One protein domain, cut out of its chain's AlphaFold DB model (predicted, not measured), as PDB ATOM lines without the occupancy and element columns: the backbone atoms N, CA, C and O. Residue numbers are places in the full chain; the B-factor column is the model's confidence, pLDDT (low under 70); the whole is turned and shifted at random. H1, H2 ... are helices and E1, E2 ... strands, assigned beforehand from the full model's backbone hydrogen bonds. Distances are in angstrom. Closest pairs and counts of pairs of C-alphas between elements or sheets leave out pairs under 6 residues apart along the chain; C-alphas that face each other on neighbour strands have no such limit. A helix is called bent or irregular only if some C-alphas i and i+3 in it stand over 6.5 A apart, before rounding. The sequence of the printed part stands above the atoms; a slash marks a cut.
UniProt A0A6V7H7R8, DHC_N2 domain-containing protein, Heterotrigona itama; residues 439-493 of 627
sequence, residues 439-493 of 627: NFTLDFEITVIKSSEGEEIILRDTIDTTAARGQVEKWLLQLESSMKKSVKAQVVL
ATOM      1  N   ASN A 439     228.234 170.651 160.780       88.00
ATOM      2  CA  ASN A 439     228.454 169.217 160.613       88.00
ATOM      3  C   ASN A 439     227.355 168.437 161.328       88.00
ATOM      4  O   ASN A 439     227.125 168.659 162.518       88.00
ATOM      5  N   PHE A 440     226.743 167.507 160.599       85.69
ATOM      6  CA  PHE A 440     225.791 166.543 161.135       85.69
ATOM      7  C   PHE A 440     226.496 165.219 161.429       85.69
ATOM      8  O   PHE A 440     227.308 164.753 160.626       85.69
ATOM      9  N   THR A 441     226.184 164.616 162.571       88.38
ATOM     10  CA  THR A 441     226.511 163.213 162.854       88.38
ATOM     11  C   THR A 441     225.566 162.278 162.088       88.38
ATOM     12  O   THR A 441     224.599 162.725 161.466       88.38
ATOM     13  N   LEU A 442     225.836 160.967 162.126       82.94
ATOM     14  CA  LEU A 442     224.949 159.947 161.542       82.94
ATOM     15  C   LEU A 442     223.547 159.958 162.177       82.94
ATOM     16  O   LEU A 442     222.575 159.632 161.504       82.94
ATOM     17  N   ASP A 443     223.452 160.414 163.426       82.31
ATOM     18  CA  ASP A 443     222.205 160.556 164.184       82.31
ATOM     19  C   ASP A 443     221.540 161.937 163.989       82.31
ATOM     20  O   ASP A 443     220.654 162.321 164.745       82.31
ATOM     21  N   PHE A 444     221.956 162.706 162.971       81.75
ATOM     22  CA  PHE A 444     221.452 164.052 162.656       81.75
ATOM     23  C   PHE A 444     221.630 165.092 163.780       81.75
ATOM     24  O   PHE A 444     220.877 166.073 163.865       81.75
ATOM     25  N   GLU A 445     222.661 164.940 164.609       87.75
ATOM     26  CA  GLU A 445     223.022 165.923 165.629       87.75
ATOM     27  C   GLU A 445     224.051 166.925 165.100       87.75
ATOM     28  O   GLU A 445     224.993 166.569 164.389       87.75
ATOM     29  N   ILE A 446     223.905 168.193 165.485       88.38
ATOM     30  CA  ILE A 446     224.861 169.249 165.151       88.38
ATOM     31  C   ILE A 446     225.894 169.367 166.271       88.38
ATOM     32  O   ILE A 446     225.554 169.684 167.413       88.38
ATOM     33  N   THR A 447     227.165 169.167 165.921       89.19
ATOM     34  CA  THR A 447     228.293 169.172 166.872       89.19
ATOM     35  C   THR A 447     229.329 170.254 166.583       89.19
ATOM     36  O   THR A 447     229.985 170.738 167.502       89.19
ATOM     37  N   VAL A 448     229.476 170.670 165.322       90.44
ATOM     38  CA  VAL A 448     230.484 171.652 164.895       90.44
ATOM     39  C   VAL A 448     229.847 172.693 163.988       90.44
ATOM     40  O   VAL A 448     229.120 172.354 163.051       90.44
ATOM     41  N   ILE A 449     230.163 173.964 164.246       91.19
ATOM     42  CA  ILE A 449     229.857 175.084 163.350       91.19
ATOM     43  C   ILE A 449     231.117 175.485 162.585       91.19
ATOM     44  O   ILE A 449     232.204 175.524 163.162       91.19
ATOM     45  N   LYS A 450     230.962 175.785 161.292       89.44
ATOM     46  CA  LYS A 450     232.049 176.222 160.411       89.44
ATOM     47  C   LYS A 450     231.770 177.601 159.820       89.44
ATOM     48  O   LYS A 450     230.681 177.830 159.279       89.44
ATOM     49  N   SER A 451     232.745 178.501 159.895       88.12
ATOM     50  CA  SER A 451     232.675 179.836 159.286       88.12
ATOM     51  C   SER A 451     232.931 179.788 157.771       88.12
ATOM     52  O   SER A 451     233.280 178.742 157.219       88.12
ATOM     53  N   SER A 452     232.739 180.912 157.068       84.31
ATOM     54  CA  SER A 452     233.095 181.021 155.641       84.31
ATOM     55  C   SER A 452     234.596 180.929 155.391       84.31
ATOM     56  O   SER A 452     234.994 180.473 154.324       84.31
ATOM     57  N   GLU A 453     235.394 181.311 156.387       82.62
ATOM     58  CA  GLU A 453     236.858 181.313 156.336       82.62
ATOM     59  C   GLU A 453     237.456 179.943 156.708       82.62
ATOM     60  O   GLU A 453     238.655 179.716 156.579       82.62
ATOM     61  N   GLY A 454     236.608 178.989 157.119       80.25
ATOM     62  CA  GLY A 454     237.018 177.630 157.472       80.25
ATOM     63  C   GLY A 454     237.353 177.429 158.950       80.25
ATOM     64  O   GLY A 454     237.860 176.367 159.303       80.25
ATOM     65  N   GLU A 455     237.051 178.394 159.827       86.50
ATOM     66  CA  GLU A 455     237.156 178.189 161.279       86.50
ATOM     67  C   GLU A 455     236.103 177.215 161.769       86.50
ATOM     68  O   GLU A 455     234.928 177.336 161.419       86.50
ATOM     69  N   GLU A 456     236.516 176.309 162.647       89.06
ATOM     70  CA  GLU A 456     235.638 175.320 163.252       89.06
ATOM     71  C   GLU A 456     235.545 175.557 164.756       89.06
ATOM     72  O   GLU A 456     236.556 175.653 165.452       89.06
ATOM     73  N   ILE A 457     234.318 175.636 165.270       90.00
ATOM     74  CA  ILE A 457     234.058 175.705 166.709       90.00
ATOM     75  C   ILE A 457     233.186 174.513 167.083       90.00
ATOM     76  O   ILE A 457     232.081 174.339 166.562       90.00
ATOM     77  N   ILE A 458     233.689 173.702 168.013       90.31
ATOM     78  CA  ILE A 458     232.929 172.606 168.612       90.31
ATOM     79  C   ILE A 458     231.870 173.212 169.531       90.31
ATOM     80  O   ILE A 458     232.175 174.034 170.403       90.31
ATOM     81  N   LEU A 459     230.619 172.818 169.317       89.94
ATOM     82  CA  LEU A 459     229.504 173.243 170.143       89.94
ATOM     83  C   LEU A 459     229.574 172.565 171.508       89.94
ATOM     84  O   LEU A 459     229.812 171.365 171.621       89.94
ATOM     85  N   ARG A 460     229.336 173.348 172.559       85.38
ATOM     86  CA  ARG A 460     229.283 172.843 173.934       85.38
ATOM     87  C   ARG A 460     228.028 172.014 174.197       85.38
ATOM     88  O   ARG A 460     228.102 171.017 174.906       85.38
ATOM     89  N   ASP A 461     226.906 172.454 173.637       86.00
ATOM     90  CA  ASP A 461     225.635 171.741 173.697       86.00
ATOM     91  C   ASP A 461     225.385 171.143 172.303       86.00
ATOM     92  O   ASP A 461     225.280 171.908 171.332       86.00
ATOM     93  N   THR A 462     225.316 169.812 172.201       86.00
ATOM     94  CA  THR A 462     224.929 169.115 170.966       86.00
ATOM     95  C   THR A 462     223.449 169.351 170.682       86.00
ATOM     96  O   THR A 462     222.631 169.455 171.601       86.00
ATOM     97  N   ILE A 463     223.101 169.507 169.405       87.50
ATOM     98  CA  ILE A 463     221.735 169.851 168.996       87.50
ATOM     99  C   ILE A 463     221.177 168.712 168.166       87.50
ATOM    100  O   ILE A 463     221.549 168.550 167.005       87.50
ATOM    101  N   ASP A 464     220.257 167.960 168.751       85.00
ATOM    102  CA  ASP A 464     219.504 166.932 168.047       85.00
ATOM    103  C   ASP A 464     218.390 167.577 167.206       85.00
ATOM    104  O   ASP A 464     217.449 168.192 167.723       85.00
ATOM    105  N   THR A 465     218.499 167.448 165.882       81.81
ATOM    106  CA  THR A 465     217.487 167.980 164.960       81.81
ATOM    107  C   THR A 465     216.225 167.118 164.901       81.81
ATOM    108  O   THR A 465     215.148 167.639 164.596       81.81
ATOM    109  N   THR A 466     216.306 165.836 165.266       79.81
ATOM    110  CA  THR A 466     215.165 164.911 165.271       79.81
ATOM    111  C   THR A 466     214.216 165.196 166.436       79.81
ATOM    112  O   THR A 466     212.992 165.193 166.259       79.81
ATOM    113  N   ALA A 467     214.755 165.599 167.594       79.06
ATOM    114  CA  ALA A 467     213.978 166.066 168.743       79.06
ATOM    115  C   ALA A 467     213.053 167.254 168.408       79.06
ATOM    116  O   ALA A 467     212.013 167.442 169.049       79.06
ATOM    117  N   ALA A 468     213.383 168.043 167.379       76.25
ATOM    118  CA  ALA A 468     212.563 169.164 166.935       76.25
ATOM    119  C   ALA A 468     211.302 168.744 166.151       76.25
ATOM    120  O   ALA A 468     210.440 169.595 165.917       76.25
ATOM    121  N   ARG A 469     211.148 167.461 165.775       74.44
ATOM    122  CA  ARG A 469     209.983 166.916 165.041       74.44
ATOM    123  C   ARG A 469     209.575 167.792 163.842       74.44
ATOM    124  O   ARG A 469     208.448 168.282 163.784       74.44
ATOM    125  N   GLY A 470     210.534 168.105 162.969       73.31
ATOM    126  CA  GLY A 470     210.315 168.931 161.770       73.31
ATOM    127  C   GLY A 470     210.152 170.444 162.015       73.31
ATOM    128  O   GLY A 470     209.974 171.209 161.069       73.31
ATOM    129  N   GLN A 471     210.225 170.928 163.262       79.25
ATOM    130  CA  GLN A 471     210.150 172.363 163.579       79.25
ATOM    131  C   GLN A 471     211.526 173.021 163.494       79.25
ATOM    132  O   GLN A 471     212.270 173.099 164.476       79.25
ATOM    133  N   VAL A 472     211.847 173.512 162.300       82.88
ATOM    134  CA  VAL A 472     213.154 174.090 161.975       82.88
ATOM    135  C   VAL A 472     213.526 175.266 162.884       82.88
ATOM    136  O   VAL A 472     214.668 175.390 163.321       82.88
ATOM    137  N   GLU A 473     212.558 176.101 163.252       84.25
ATOM    138  CA  GLU A 473     212.786 177.266 164.107       84.25
ATOM    139  C   GLU A 473     213.309 176.903 165.509       84.25
ATOM    140  O   GLU A 473     214.061 177.671 166.106       84.25
ATOM    141  N   LYS A 474     212.956 175.721 166.035       85.62
ATOM    142  CA  LYS A 474     213.333 175.314 167.396       85.62
ATOM    143  C   LYS A 474     214.814 174.986 167.500       85.62
ATOM    144  O   LYS A 474     215.488 175.498 168.395       85.62
ATOM    145  N   TRP A 475     215.326 174.157 166.594       87.56
ATOM    146  CA  TRP A 475     216.739 173.791 166.624       87.56
ATOM    147  C   TRP A 475     217.629 174.955 166.160       87.56
ATOM    148  O   TRP A 475     218.741 175.088 166.658       87.56
ATOM    149  N   LEU A 476     217.136 175.871 165.311       88.44
ATOM    150  CA  LEU A 476     217.860 177.108 164.970       88.44
ATOM    151  C   LEU A 476     218.033 178.048 166.175       88.44
ATOM    152  O   LEU A 476     219.101 178.636 166.347       88.44
ATOM    153  N   LEU A 477     217.023 178.168 167.044       87.88
ATOM    154  CA  LEU A 477     217.146 178.916 168.303       87.88
ATOM    155  C   LEU A 477     218.143 178.255 169.267       87.88
ATOM    156  O   LEU A 477     218.922 178.943 169.934       87.88
ATOM    157  N   GLN A 478     218.148 176.920 169.328       88.75
ATOM    158  CA  GLN A 478     219.142 176.170 170.098       88.75
ATOM    159  C   GLN A 478     220.551 176.367 169.531       88.75
ATOM    160  O   GLN A 478     221.481 176.590 170.304       88.75
ATOM    161  N   LEU A 479     220.695 176.394 168.202       89.88
ATOM    162  CA  LEU A 479     221.952 176.698 167.518       89.88
ATOM    163  C   LEU A 479     222.455 178.094 167.863       89.88
ATOM    164  O   LEU A 479     223.622 178.240 168.213       89.88
ATOM    165  N   GLU A 480     221.590 179.108 167.854       89.75
ATOM    166  CA  GLU A 480     221.977 180.463 168.255       89.75
ATOM    167  C   GLU A 480     222.470 180.517 169.711       89.75
ATOM    168  O   GLU A 480     223.482 181.156 170.013       89.75
ATOM    169  N   SER A 481     221.765 179.843 170.621       90.25
ATOM    170  CA  SER A 481     222.131 179.784 172.039       90.25
ATOM    171  C   SER A 481     223.449 179.031 172.256       90.25
ATOM    172  O   SER A 481     224.358 179.553 172.910       90.25
ATOM    173  N   SER A 482     223.589 177.842 171.661       91.44
ATOM    174  CA  SER A 482     224.792 177.006 171.755       91.44
ATOM    175  C   SER A 482     225.997 177.692 171.113       91.44
ATOM    176  O   SER A 482     227.071 177.723 171.713       91.44
ATOM    177  N   MET A 483     225.822 178.364 169.969       91.38
ATOM    178  CA  MET A 483     226.857 179.188 169.334       91.38
ATOM    179  C   MET A 483     227.374 180.260 170.302       91.38
ATOM    180  O   MET A 483     228.577 180.330 170.548       91.38
ATOM    181  N   LYS A 484     226.486 181.064 170.911       90.50
ATOM    182  CA  LYS A 484     226.886 182.118 171.866       90.50
ATOM    183  C   LYS A 484     227.630 181.547 173.074       90.50
ATOM    184  O   LYS A 484     228.644 182.105 173.491       90.50
ATOM    185  N   LYS A 485     227.154 180.430 173.634       91.31
ATOM    186  CA  LYS A 485     227.819 179.749 174.758       91.31
ATOM    187  C   LYS A 485     229.195 179.212 174.375       91.31
ATOM    188  O   LYS A 485     230.126 179.337 175.166       91.31
ATOM    189  N   SER A 486     229.315 178.628 173.186       92.00
ATOM    190  CA  SER A 486     230.546 177.998 172.705       92.00
ATOM    191  C   SER A 486     231.604 179.048 172.387       92.00
ATOM    192  O   SER A 486     232.718 178.943 172.887       92.00
ATOM    193  N   VAL A 487     231.238 180.132 171.690       91.31
ATOM    194  CA  VAL A 487     232.132 181.283 171.468       91.31
ATOM    195  C   VAL A 487     232.563 181.896 172.800       91.31
ATOM    196  O   VAL A 487     233.749 182.105 173.023       91.31
ATOM    197  N   LYS A 488     231.633 182.109 173.742       89.44
ATOM    198  CA  LYS A 488     231.980 182.604 175.084       89.44
ATOM    199  C   LYS A 488     232.966 181.679 175.803       89.44
ATOM    200  O   LYS A 488     233.878 182.168 176.461       89.44
ATOM    201  N   ALA A 489     232.783 180.362 175.706       89.81
ATOM    202  CA  ALA A 489     233.700 179.398 176.305       89.81
ATOM    203  C   ALA A 489     235.098 179.487 175.675       89.81
ATOM    204  O   ALA A 489     236.073 179.518 176.417       89.81
ATOM    205  N   GLN A 490     235.189 179.616 174.346       91.44
ATOM    206  CA  GLN A 490     236.463 179.836 173.652       91.44
ATOM    207  C   GLN A 490     237.154 181.119 174.129       91.44
ATOM    208  O   GLN A 490     238.338 181.085 174.438       91.44
ATOM    209  N   VAL A 491     236.412 182.219 174.297       91.75
ATOM    210  CA  VAL A 491     236.956 183.485 174.820       91.75
ATOM    211  C   VAL A 491     237.502 183.338 176.243       91.75
ATOM    212  O   VAL A 491     238.588 183.832 176.532       91.75
ATOM    213  N   VAL A 492     236.787 182.639 177.132       90.38
ATOM    214  CA  VAL A 492     237.256 182.387 178.508       90.38
ATOM    215  C   VAL A 492     238.528 181.539 178.511       90.38
ATOM    216  O   VAL A 492     239.500 181.904 179.165       90.38
ATOM    217  N   LEU A 493     238.538 180.437 177.757       90.81
ATOM    218  CA  LEU A 493     239.693 179.545 177.680       90.81
ATOM    219  C   LEU A 493     240.915 180.255 177.081       90.81
ATOM    220  O   LEU A 493     242.013 180.140 177.622       90.81
TER     221      LEU A 493
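What this domain is: This is residues 439 to 493 of the 627 residues of the protein "DHC_N2 domain-containing protein" of Heterotrigona itama (UniProt A0A6V7H7R8). A bent two-stranded hairpin, E1 and E2, packs along one long helix, H1, which makes most of the length of the domain. E2 is the strand next to the helix and bends sharply at residue 460, while E1 lies mostly beyond E2, and the first residues, 439 to 440, fold back to pair with E1. The printed part has 55 residues with two named strands and then one named helix, in the order E1, E2, H1; the sheet order is E1 - E2, antiparallel, and the class is mixed, helices and strands. The whole is compact, with a radius of gyration of the C-alphas of 11.5 A, and elongated in outline, its C-alphas spanning 34 by 19 by 17 A.

Where its parts are: The printed part begins at Asn 439, with its C-alpha at (228.454, 169.217, 160.613). E1 is residues 445 to 450, 14.7 A from first to last C-alpha, and begins at C-alpha 445 at (223.022, 165.923, 165.629). E2 is residues 456 to 464, 18.8 A from first to last C-alpha, and bends by 84 degrees at residue 460. H1 is residues 472 to 493, 31.3 A from first to last C-alpha; it is not bent, and it ends at C-alpha 493 at (239.693, 179.545, 177.680).

How they stand to each other: Residues 439 to 440 pair with residues 446 to 448 of E1, antiparallel. E1 and E2 are a hairpin, antiparallel neighbours with 157 degrees between their directions. The C-alphas of Glu 445 and Asp 464 face each other at 4.4 A, and those of Lys 450 and Glu 456 at 4.7 A. Within hydrogen-bond range across the pair are, for instance, N 446 and O 463 at 2.8 A and N 459 and O 447 at 2.8 A. E2 and H1 have 15 pairs of C-alphas within 8 A, the closest being those of Arg 460 and Ser 486, 5.4 A apart. E1 and H1 have 1 such pair, the C-alphas of Ile 449 and Met 483, 7.9 A apart. In H1 every O i to N i+4 pair is within hydrogen-bond range.

The domain as a whole: The two C-alphas farthest apart are those of Gly 470 and Leu 493, at 35.1 A. The first and last printed C-alphas, of Asn 439 and Leu 493, are 22.9 A apart. The link from E1 to E2, 5 residues, is tight, and the link from E2 to H1, 7 residues, is short. The printed part has no cut. The mean pLDDT of the printed part is 86.7, and no printed residue is under 70.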